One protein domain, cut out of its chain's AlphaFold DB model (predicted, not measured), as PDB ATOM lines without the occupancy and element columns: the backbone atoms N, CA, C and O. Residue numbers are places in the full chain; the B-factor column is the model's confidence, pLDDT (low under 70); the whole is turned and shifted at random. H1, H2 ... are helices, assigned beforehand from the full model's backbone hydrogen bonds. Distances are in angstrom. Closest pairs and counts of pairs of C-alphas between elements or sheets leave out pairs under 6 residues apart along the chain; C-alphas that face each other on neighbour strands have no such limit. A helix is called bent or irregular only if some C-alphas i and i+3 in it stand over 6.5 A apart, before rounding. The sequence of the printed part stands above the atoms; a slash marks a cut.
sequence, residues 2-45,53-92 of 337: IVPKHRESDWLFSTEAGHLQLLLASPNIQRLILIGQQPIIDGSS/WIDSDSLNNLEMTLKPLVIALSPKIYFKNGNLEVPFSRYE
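AT A GLANCE: This is residues 2 to 45 and 53 to 92 of the 337 residues of the protein "S-adenosyl-L-methionine-dependent methyltransferases superfamily protein, putative isoform 2" of Hibiscus syriacus (UniProt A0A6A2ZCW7). A long kinked helix, H3, lies on one side and the short pair H1 and H2 on the other, with the unnamed stretches 31 to 37 and 84 to 92 running between them. H4 lies towards one end of the long axis, and residues 38 to 45 run out as an arm at the other. The printed part has 84 residues, 34 of them in four named helices, in order H1, H2, H3, H4, with no named strand: all helix. It is only just loose, close to compact, with a radius of gyration of the C-alphas of 14.7 A, and spans 52 by 31 by 21 A.

IN THESE COORDINATES: H3, residues 56 to 72, measures 24.7 A and begins at C-alpha 56 (225.785, 146.442, 194.101). H2 is residues 16 to 24, 12.2 A; H1 is residues 11 to 14; H4, residues 76 to 79, ends at C-alpha 79 (209.127, 132.912, 214.643).

HOW THE PARTS SIT: H3 is irregular, with C-alphas 65 and 68 7.0 A apart, and has a kink of 35 degrees near residue 66. H3 is apart from H1, H2 and H4. H1 and H2 touch only at the corner, the closest C-alphas, of Leu 12 and Gly 18, being 3.9 A apart. Every O i to N i+4 pair is within hydrogen-bond range in H2, and 11 of 13 in H3; H1 and H4 are too short for one.

THE WHOLE: The C-alphas farthest apart, of Ser 45 and Asn 81, are 52.6 A apart. Residues 46 to 52 are not printed, and C-alphas 45 and 53 are 23.9 A apart across this cut, on the link from H2 to H3. The other links are tight. The pLDDT is under 70 at residues 38 to 45, 54 to 56 and 81 to 83.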
ATOM      1  N   ILE A   2     214.067 148.967 199.947       89.06
ATOM      2  CA  ILE A   2     214.971 150.114 200.097       89.06
ATOM      3  C   ILE A   2     214.491 151.199 199.134       89.06
ATOM      4  O   ILE A   2     214.342 150.940 197.941       89.06
ATOM      5  N   VAL A   3     214.213 152.385 199.664       87.19
ATOM      6  CA  VAL A   3     213.798 153.547 198.879       87.19
ATOM      7  C   VAL A   3     215.041 154.148 198.215       87.19
ATOM      8  O   VAL A   3     216.051 154.327 198.903       87.19
ATOM      9  N   PRO A   4     215.013 154.454 196.905       83.19
ATOM     10  CA  PRO A   4     216.130 155.127 196.258       83.19
ATOM     11  C   PRO A   4     216.403 156.478 196.926       83.19
ATOM     12  O   PRO A   4     215.474 157.246 197.188       83.19
ATOM     13  N   LYS A   5     217.677 156.778 197.192       78.25
ATOM     14  CA  LYS A   5     218.061 158.049 197.820       78.25
ATOM     15  C   LYS A   5     217.549 159.237 197.018       78.25
ATOM     16  O   LYS A   5     217.596 159.193 195.797       78.25
ATOM     17  N   HIS A   6     217.128 160.301 197.692       75.62
ATOM     18  CA  HIS A   6     216.538 161.514 197.106       75.62
ATOM     19  C   HIS A   6     215.169 161.324 196.444       75.62
ATOM     20  O   HIS A   6     214.598 162.301 195.963       75.62
ATOM     21  N   ARG A   7     214.613 160.107 196.460       79.75
ATOM     22  CA  ARG A   7     213.246 159.820 196.015       79.75
ATOM     23  C   ARG A   7     212.295 159.586 197.180       79.75
ATOM     24  O   ARG A   7     211.137 159.277 196.957       79.75
ATOM     25  N   GLU A   8     212.721 159.768 198.430       83.38
ATOM     26  CA  GLU A   8     211.874 159.525 199.608       83.38
ATOM     27  C   GLU A   8     210.635 160.423 199.663       83.38
ATOM     28  O   GLU A   8     209.633 160.052 200.268       83.38
ATOM     29  N   SER A   9     210.688 161.591 199.018       78.62
ATOM     30  CA  SER A   9     209.534 162.474 198.851       78.62
ATOM     31  C   SER A   9     208.611 162.083 197.696       78.62
ATOM     32  O   SER A   9     207.493 162.599 197.634       78.62
ATOM     33  N   ASP A  10     209.032 161.190 196.795       79.81
ATOM     34  CA  ASP A  10     208.175 160.712 195.712       79.81
ATOM     35  C   ASP A  10     206.952 160.026 196.309       79.81
ATOM     36  O   ASP A  10     207.040 159.279 197.283       79.81
ATOM     37  N   TRP A  11     205.798 160.239 195.692       81.06
ATOM     38  CA  TRP A  11     204.523 159.727 196.191       81.06
ATOM     39  C   TRP A  11     204.486 158.240 196.457       81.06
ATOM     40  O   TRP A  11     203.861 157.814 197.429       81.06
ATOM     41  N   LEU A  12     205.186 157.476 195.619       83.62
ATOM     42  CA  LEU A  12     205.270 156.030 195.733       83.62
ATOM     43  C   LEU A  12     205.831 155.609 197.099       83.62
ATOM     44  O   LEU A  12     205.442 154.575 197.632       83.62
ATOM     45  N   PHE A  13     206.697 156.441 197.687       86.94
ATOM     46  CA  PHE A  13     207.359 156.188 198.965       86.94
ATOM     47  C   PHE A  13     206.889 157.098 200.103       86.94
ATOM     48  O   PHE A  13     207.150 156.773 201.262       86.94
ATOM     49  N   SER A  14     206.173 158.190 199.822       84.25
ATOM     50  CA  SER A  14     205.748 159.174 200.831       84.25
ATOM     51  C   SER A  14     204.255 159.152 201.173       84.25
ATOM     52  O   SER A  14     203.860 159.763 202.166       84.25
ATOM     53  N   THR A  15     203.418 158.443 200.407       83.50
ATOM     54  CA  THR A  15     201.956 158.434 200.603       83.50
ATOM     55  C   THR A  15     201.385 157.037 200.811       83.50
ATOM     56  O   THR A  15     201.889 156.062 200.263       83.50
ATOM     57  N   GLU A  16     200.272 156.945 201.544       87.25
ATOM     58  CA  GLU A  16     199.573 155.676 201.799       87.25
ATOM     59  C   GLU A  16     199.124 154.982 200.504       87.25
ATOM     60  O   GLU A  16     199.305 153.776 200.351       87.25
ATOM     61  N   ALA A  17     198.596 155.742 199.540       84.56
ATOM     62  CA  ALA A  17     198.181 155.200 198.250       84.56
ATOM     63  C   ALA A  17     199.375 154.652 197.442       84.56
ATOM     64  O   ALA A  17     199.265 153.586 196.835       84.56
ATOM     65  N   GLY A  18     200.535 155.317 197.499       86.19
ATOM     66  CA  GLY A  18     201.768 154.809 196.896       86.19
ATOM     67  C   GLY A  18     202.302 153.559 197.573       86.19
ATOM     68  O   GLY A  18     202.670 152.595 196.899       86.19
ATOM     69  N   HIS A  19     202.248 153.515 198.903       90.31
ATOM     70  CA  HIS A  19     202.611 152.319 199.664       90.31
ATOM     71  C   HIS A  19     201.700 151.139 199.321       90.31
ATOM     72  O   HIS A  19     202.184 150.013 199.181       90.31
ATOM     73  N   LEU A  20     200.398 151.389 199.147       89.25
ATOM     74  CA  LEU A  20     199.435 150.381 198.717       89.25
ATOM     75  C   LEU A  20     199.743 149.887 197.299       89.25
ATOM     76  O   LEU A  20     199.748 148.680 197.076       89.25
ATOM     77  N   GLN A  21     200.060 150.785 196.362       87.38
ATOM     78  CA  GLN A  21     200.453 150.403 195.003       87.38
ATOM     79  C   GLN A  21     201.702 149.509 195.003       87.38
ATOM     80  O   GLN A  21     201.708 148.473 194.340       87.38
ATOM     81  N   LEU A  22     202.728 149.848 195.791       89.25
ATOM     82  CA  LEU A  22     203.917 149.003 195.955       89.25
ATOM     83  C   LEU A  22     203.578 147.617 196.521       89.25
ATOM     84  O   LEU A  22     204.131 146.610 196.074       89.25
ATOM     85  N   LEU A  23     202.681 147.561 197.511       89.62
ATOM     86  CA  LEU A  23     202.247 146.308 198.126       89.62
ATOM     87  C   LEU A  23     201.479 145.432 197.128       89.62
ATOM     88  O   LEU A  23     201.767 144.245 197.023       89.62
ATOM     89  N   LEU A  24     200.545 146.016 196.372       88.00
ATOM     90  CA  LEU A  24     199.746 145.307 195.368       88.00
ATOM     91  C   LEU A  24     200.588 144.828 194.176       88.00
ATOM     92  O   LEU A  24     200.324 143.757 193.638       88.00
ATOM     93  N   ALA A  25     201.625 145.582 193.800       85.25
ATOM     94  CA  ALA A  25     202.577 145.187 192.761       85.25
ATOM     95  C   ALA A  25     203.554 144.083 193.214       85.25
ATOM     96  O   ALA A  25     204.265 143.514 192.386       85.25
ATOM     97  N   SER A  26     203.604 143.770 194.513       85.50
ATOM     98  CA  SER A  26     204.520 142.781 195.081       85.50
ATOM     99  C   SER A  26     203.791 141.463 195.378       85.50
ATOM    100  O   SER A  26     203.194 141.315 196.451       85.50
ATOM    101  N   PRO A  27     203.830 140.465 194.473       83.12
ATOM    102  CA  PRO A  27     203.127 139.208 194.690       83.12
ATOM    103  C   PRO A  27     203.658 138.501 195.943       83.12
ATOM    104  O   PRO A  27     204.860 138.462 196.197       83.12
ATOM    105  N   ASN A  28     202.751 137.902 196.715       83.25
ATOM    106  CA  ASN A  28     203.050 137.154 197.945       83.25
ATOM    107  C   ASN A  28     203.620 137.984 199.116       83.25
ATOM    108  O   ASN A  28     204.102 137.403 200.090       83.25
ATOM    109  N   ILE A  29     203.522 139.319 199.082       84.06
ATOM    110  CA  ILE A  29     203.889 140.189 200.208       84.06
ATOM    111  C   ILE A  29     202.623 140.696 200.910       84.06
ATOM    112  O   ILE A  29     201.749 141.285 200.292       84.06
ATOM    113  N   GLN A  30     202.526 140.487 202.228       84.94
ATOM    114  CA  GLN A  30     201.406 140.983 203.054       84.94
ATOM    115  C   GLN A  30     201.773 142.205 203.903       84.94
ATOM    116  O   GLN A  30     200.906 142.876 204.457       84.94
ATOM    117  N   ARG A  31     203.071 142.469 204.060       87.50
ATOM    118  CA  ARG A  31     203.591 143.586 204.841       87.50
ATOM    119  C   ARG A  31     204.814 144.150 204.147       87.50
ATOM    120  O   ARG A  31     205.799 143.441 203.963       87.50
ATOM    121  N   LEU A  32     204.755 145.435 203.835       90.12
ATOM    122  CA  LEU A  32     205.857 146.181 203.253       90.12
ATOM    123  C   LEU A  32     206.466 147.103 204.314       90.12
ATOM    124  O   LEU A  32     205.750 147.810 205.014       90.12
ATOM    125  N   ILE A  33     207.793 147.083 204.434       91.00
ATOM    126  CA  ILE A  33     208.555 148.068 205.210       91.00
ATOM    127  C   ILE A  33     209.372 148.875 204.209       91.00
ATOM    128  O   ILE A  33     210.166 148.295 203.461       91.00
ATOM    129  N   LEU A  34     209.171 150.189 204.186       91.75
ATOM    130  CA  LEU A  34     209.982 151.114 203.404       91.75
ATOM    131  C   LEU A  34     211.143 151.616 204.256       91.75
ATOM    132  O   LEU A  34     210.951 152.032 205.396       91.75
ATOM    133  N   ILE A  35     212.349 151.547 203.700       90.25
ATOM    134  CA  ILE A  35     213.574 152.004 204.351       90.25
ATOM    135  C   ILE A  35     214.185 153.073 203.453       90.25
ATOM    136  O   ILE A  35     214.752 152.747 202.414       90.25
ATOM    137  N   GLY A  36     214.049 154.333 203.845       86.88
ATOM    138  CA  GLY A  36     214.627 155.485 203.156       86.88
ATOM    139  C   GLY A  36     215.378 156.381 204.131       86.88
ATOM    140  O   GLY A  36     215.326 156.172 205.347       86.88
ATOM    141  N   GLN A  37     216.094 157.372 203.606       80.81
ATOM    142  CA  GLN A  37     216.677 158.412 204.446       80.81
ATOM    143  C   GLN A  37     215.594 159.422 204.844       80.81
ATOM    144  O   GLN A  37     214.526 159.486 204.237       80.81
ATOM    145  N   GLN A  38     215.836 160.212 205.894       68.19
ATOM    146  CA  GLN A  38     214.963 161.362 206.120       68.19
ATOM    147  C   GLN A  38     215.052 162.276 204.893       68.19
ATOM    148  O   GLN A  38     216.169 162.554 204.445       68.19
ATOM    149  N   PRO A  39     213.910 162.732 204.346       60.22
ATOM    150  CA  PRO A  39     213.932 163.678 203.247       60.22
ATOM    151  C   PRO A  39     214.720 164.897 203.710       60.22
ATOM    152  O   PRO A  39     214.459 165.443 204.785       60.22
ATOM    153  N   ILE A  40     215.722 165.287 202.927       56.66
ATOM    154  CA  ILE A  40     216.513 166.475 203.219       56.66
ATOM    155  C   ILE A  40     215.550 167.665 203.108       56.66
ATOM    156  O   ILE A  40     215.157 168.055 202.009       56.66
ATOM    157  N   ILE A  41     215.125 168.216 204.249       51.84
ATOM    158  CA  ILE A  41     214.382 169.481 204.326       51.84
ATOM    159  C   ILE A  41     215.410 170.601 204.161       51.84
ATOM    160  O   ILE A  41     215.673 171.375 205.079       51.84
ATOM    161  N   ASP A  42     216.073 170.640 203.014       46.81
ATOM    162  CA  ASP A  42     217.060 171.668 202.752       46.81
ATOM    163  C   ASP A  42     216.347 172.895 202.191       46.81
ATOM    164  O   ASP A  42     215.805 172.887 201.087       46.81
ATOM    165  N   GLY A  43     216.402 173.985 202.954       46.91
ATOM    166  CA  GLY A  43     216.243 175.345 202.437       46.91
ATOM    167  C   GLY A  43     217.454 175.802 201.609       46.91
ATOM    168  O   GLY A  43     217.665 177.005 201.464       46.91
ATOM    169  N   SER A  44     218.282 174.869 201.124       44.56
ATOM    170  CA  SER A  44     219.448 175.147 200.295       44.56
ATOM    171  C   SER A  44     219.022 175.191 198.825       44.56
ATOM    172  O   SER A  44     218.299 174.340 198.315       44.56
ATOM    173  N   SER A  45     219.442 176.247 198.136       50.09
ATOM    174  CA  SER A  45     219.106 176.580 196.749       50.09
ATOM    175  C   SER A  45     219.784 175.684 195.703       50.09
ATOM    176  O   SER A  45     219.905 176.084 194.546       50.09
ATOM    177  N   TRP A  53     221.551 153.986 191.778       71.25
ATOM    178  CA  TRP A  53     222.681 153.337 192.421       71.25
ATOM    179  C   TRP A  53     223.268 152.265 191.505       71.25
ATOM    180  O   TRP A  53     222.558 151.342 191.122       71.25
ATOM    181  N   ILE A  54     224.555 152.390 191.170       65.00
ATOM    182  CA  ILE A  54     225.262 151.437 190.296       65.00
ATOM    183  C   ILE A  54     226.047 150.398 191.120       65.00
ATOM    184  O   ILE A  54     226.259 149.279 190.664       65.00
ATOM    185  N   ASP A  55     226.455 150.732 192.349       69.19
ATOM    186  CA  ASP A  55     227.287 149.855 193.178       69.19
ATOM    187  C   ASP A  55     226.453 148.819 193.959       69.19
ATOM    188  O   ASP A  55     225.841 149.119 194.992       69.19
ATOM    189  N   SER A  56     226.456 147.578 193.467       68.69
ATOM    190  CA  SER A  56     225.785 146.442 194.101       68.69
ATOM    191  C   SER A  56     226.384 146.059 195.452       68.69
ATOM    192  O   SER A  56     225.657 145.585 196.328       68.69
ATOM    193  N   ASP A  57     227.688 146.265 195.647       72.75
ATOM    194  CA  ASP A  57     228.405 145.758 196.817       72.75
ATOM    195  C   ASP A  57     228.078 146.592 198.057       72.75
ATOM    196  O   ASP A  57     227.761 146.049 199.120       72.75
ATOM    197  N   SER A  58     228.035 147.919 197.911       73.44
ATOM    198  CA  SER A  58     227.566 148.822 198.971       73.44
ATOM    199  C   SER A  58     226.123 148.536 199.397       73.44
ATOM    200  O   SER A  58     225.801 148.605 200.588       73.44
ATOM    201  N   LEU A  59     225.244 148.185 198.452       73.81
ATOM    202  CA  LEU A  59     223.840 147.910 198.757       73.81
ATOM    203  C   LEU A  59     223.653 146.551 199.446       73.81
ATOM    204  O   LEU A  59     222.914 146.461 200.426       73.81
ATOM    205  N   ASN A  60     224.373 145.519 199.000       81.31
ATOM    206  CA  ASN A  60     224.382 144.210 199.659       81.31
ATOM    207  C   ASN A  60     224.874 144.329 201.113       81.31
ATOM    208  O   ASN A  60     224.292 143.741 202.026       81.31
ATOM    209  N   ASN A  61     225.893 145.158 201.357       85.44
ATOM    210  CA  ASN A  61     226.369 145.458 202.709       85.44
ATOM    211  C   ASN A  61     225.303 146.167 203.567       85.44
ATOM    212  O   ASN A  61     225.149 145.856 204.754       85.44
ATOM    213  N   LEU A  62     224.536 147.090 202.976       85.44
ATOM    214  CA  LEU A  62     223.427 147.765 203.652       85.44
ATOM    215  C   LEU A  62     222.303 146.783 204.013       85.44
ATOM    216  O   LEU A  62     221.843 146.781 205.155       85.44
ATOM    217  N   GLU A  63     221.898 145.916 203.081       88.44
ATOM    218  CA  GLU A  63     220.905 144.861 203.325       88.44
ATOM    219  C   GLU A  63     221.337 143.957 204.487       88.44
ATOM    220  O   GLU A  63     220.570 143.745 205.430       88.44
ATOM    221  N   MET A  64     222.595 143.499 204.483       87.38
ATOM    222  CA  MET A  64     223.159 142.674 205.558       87.38
ATOM    223  C   MET A  64     223.157 143.384 206.915       87.38
ATOM    224  O   MET A  64     222.840 142.767 207.933       87.38
ATOM    225  N   THR A  65     223.455 144.684 206.933       90.56
ATOM    226  CA  THR A  65     223.467 145.498 208.158       90.56
ATOM    227  C   THR A  65     222.059 145.727 208.715       90.56
ATOM    228  O   THR A  65     221.856 145.721 209.929       90.56
ATOM    229  N   LEU A  66     221.067 145.915 207.842       91.12
ATOM    230  CA  LEU A  66     219.687 146.212 208.233       91.12
ATOM    231  C   LEU A  66     218.870 144.961 208.564       91.12
ATOM    232  O   LEU A  66     217.907 145.046 209.330       91.12
ATOM    233  N   LYS A  67     219.238 143.798 208.020       90.38
ATOM    234  CA  LYS A  67     218.495 142.539 208.185       90.38
ATOM    235  C   LYS A  67     218.159 142.204 209.648       90.38
ATOM    236  O   LYS A  67     216.990 141.911 209.903       90.38
ATOM    237  N   PRO A  68     219.075 142.315 210.634       90.62
ATOM    238  CA  PRO A  68     218.739 142.067 212.038       90.62
ATOM    239  C   PRO A  68     217.662 143.016 212.588       90.62
ATOM    240  O   PRO A  68     216.783 142.585 213.333       90.62
ATOM    241  N   LEU A  69     217.695 144.294 212.192       91.31
ATOM    242  CA  LEU A  69     216.720 145.303 212.620       91.31
ATOM    243  C   LEU A  69     215.337 145.024 212.026       91.31
ATOM    244  O   LEU A  69     214.333 145.077 212.731       91.31
ATOM    245  N   VAL A  70     215.280 144.672 210.740       90.31
ATOM    246  CA  VAL A  70     214.017 144.347 210.062       90.31
ATOM    247  C   VAL A  70     213.400 143.064 210.634       90.31
ATOM    248  O   VAL A  70     212.190 143.006 210.864       90.31
ATOM    249  N   ILE A  71     214.222 142.056 210.946       88.94
ATOM    250  CA  ILE A  71     213.766 140.844 211.640       88.94
ATOM    251  C   ILE A  71     213.178 141.208 213.010       88.94
ATOM    252  O   ILE A  71     212.103 140.722 213.351       88.94
ATOM    253  N   ALA A  72     213.801 142.114 213.770       88.56
ATOM    254  CA  ALA A  72     213.285 142.546 215.074       88.56
ATOM    255  C   ALA A  72     211.908 143.242 215.004       88.56
ATOM    256  O   ALA A  72     211.136 143.165 215.959       88.56
ATOM    257  N   LEU A  73     211.567 143.879 213.876       89.50
ATOM    258  CA  LEU A  73     210.248 144.488 213.633       89.50
ATOM    259  C   LEU A  73     209.166 143.466 213.242       89.50
ATOM    260  O   LEU A  73     207.982 143.806 213.126       89.50
ATOM    261  N   SER A  74     209.550 142.211 213.013       86.81
ATOM    262  CA  SER A  74     208.629 141.178 212.556       86.81
ATOM    263  C   SER A  74     207.747 140.657 213.700       86.81
ATOM    264  O   SER A  74     208.212 140.458 214.823       86.81
ATOM    265  N   PRO A  75     206.451 140.397 213.451       86.88
ATOM    266  CA  PRO A  75     205.556 139.834 214.454       86.88
ATOM    267  C   PRO A  75     206.049 138.504 215.020       86.88
ATOM    268  O   PRO A  75     206.446 137.606 214.279       86.88
ATOM    269  N   LYS A  76     205.900 138.328 216.340       84.44
ATOM    270  CA  LYS A  76     206.314 137.111 217.063       84.44
ATOM    271  C   LYS A  76     205.731 135.814 216.484       84.44
ATOM    272  O   LYS A  76     206.341 134.760 216.620       84.44
ATOM    273  N   ILE A  77     204.560 135.875 215.839       84.81
ATOM    274  CA  ILE A  77     203.909 134.706 215.232       84.81
ATOM    275  C   ILE A  77     204.750 134.069 214.117       84.81
ATOM    276  O   ILE A  77     204.687 132.853 213.951       84.81
ATOM    277  N   TYR A  78     205.572 134.855 213.416       79.94
ATOM    278  CA  TYR A  78     206.407 134.363 212.319       79.94
ATOM    279  C   TYR A  78     207.636 133.574 212.786       79.94
ATOM    280  O   TYR A  78     208.230 132.853 211.996       79.94
ATOM    281  N   PHE A  79     207.984 133.634 214.074       81.44
ATOM    282  CA  PHE A  79     209.127 132.912 214.643       81.44
ATOM    283  C   PHE A  79     208.776 131.504 215.146       81.44
ATOM    284  O   PHE A  79     209.644 130.788 215.637       81.44
ATOM    285  N   LYS A  80     207.505 131.083 215.049       72.81
ATOM    286  CA  LYS A  80     207.042 129.794 215.596       72.81
ATOM    287  C   LYS A  80     207.624 128.568 214.878       72.81
ATOM    288  O   LYS A  80     207.728 127.520 215.506       72.81
ATOM    289  N   ASN A  81     208.020 128.702 213.609       68.44
ATOM    290  CA  ASN A  81     208.443 127.582 212.757       68.44
ATOM    291  C   ASN A  81     209.934 127.628 212.353       68.44
ATOM    292  O   ASN A  81     210.338 126.890 211.459       68.44
ATOM    293  N   GLY A  82     210.759 128.459 213.002       65.19
ATOM    294  CA  GLY A  82     212.195 128.570 212.713       65.19
ATOM    295  C   GLY A  82     212.606 129.906 212.086       65.19
ATOM    296  O   GLY A  82     211.993 130.937 212.361       65.19
ATOM    297  N   ASN A  83     213.693 129.885 211.301       68.31
ATOM    298  CA  ASN A  83     214.352 131.075 210.750       68.31
ATOM    299  C   ASN A  83     213.408 131.885 209.855       68.31
ATOM    300  O   ASN A  83     212.972 131.415 208.807       68.31
ATOM    301  N   LEU A  84     213.136 133.123 210.266       78.75
ATOM    302  CA  LEU A  84     212.382 134.078 209.471       78.75
ATOM    303  C   LEU A  84     213.261 134.629 208.346       78.75
ATOM    304  O   LEU A  84     214.255 135.312 208.602       78.75
ATOM    305  N   GLU A  85     212.867 134.372 207.104       80.81
ATOM    306  CA  GLU A  85     213.464 135.008 205.938       80.81
ATOM    307  C   GLU A  85     212.656 136.252 205.563       80.81
ATOM    308  O   GLU A  85     211.458 136.176 205.295       80.81
ATOM    309  N   VAL A  86     213.309 137.415 205.580       86.06
ATOM    310  CA  VAL A  86     212.709 138.676 205.134       86.06
ATOM    311  C   VAL A  86     213.361 139.076 203.813       86.06
ATOM    312  O   VAL A  86     214.564 139.367 203.819       86.06
ATOM    313  N   PRO A  87     212.611 139.088 202.695       88.50
ATOM    314  CA  PRO A  87     213.153 139.505 201.413       88.50
ATOM    315  C   PRO A  87     213.401 141.014 201.413       88.50
ATOM    316  O   PRO A  87     212.561 141.812 201.842       88.50
ATOM    317  N   PHE A  88     214.563 141.407 200.903       88.88
ATOM    318  CA  PHE A  88     214.830 142.786 200.525       88.88
ATOM    319  C   PHE A  88     214.471 142.951 199.050       88.88
ATOM    320  O   PHE A  88     214.720 142.076 198.226       88.88
ATOM    321  N   SER A  89     213.837 144.072 198.730       86.56
ATOM    322  CA  SER A  89     213.435 144.414 197.367       86.56
ATOM    323  C   SER A  89     213.887 145.829 197.063       86.56
ATOM    324  O   SER A  89     213.912 146.686 197.959       86.56
ATOM    325  N   ARG A  90     214.229 146.053 195.798       82.00
ATOM    326  CA  ARG A  90     214.670 147.333 195.250       82.00
ATOM    327  C   ARG A  90     213.562 147.863 194.359       82.00
ATOM    328  O   ARG A  90     212.854 147.079 193.731       82.00
ATOM    329  N   TYR A  91     213.391 149.174 194.353       80.56
ATOM    330  CA  TYR A  91     212.560 149.810 193.347       80.56
ATOM    331  C   TYR A  91     213.436 150.157 192.147       80.56
ATOM    332  O   TYR A  91     214.398 150.913 192.288       80.56
ATOM    333  N   GLU A  92     213.100 149.594 190.993       74.19
ATOM    334  CA  GLU A  92     213.777 149.851 189.728       74.19
ATOM    335  C   GLU A  92     212.729 150.324 188.722       74.19
ATOM    336  O   GLU A  92     211.805 149.591 188.372       74.19
TER     337      GLU A  92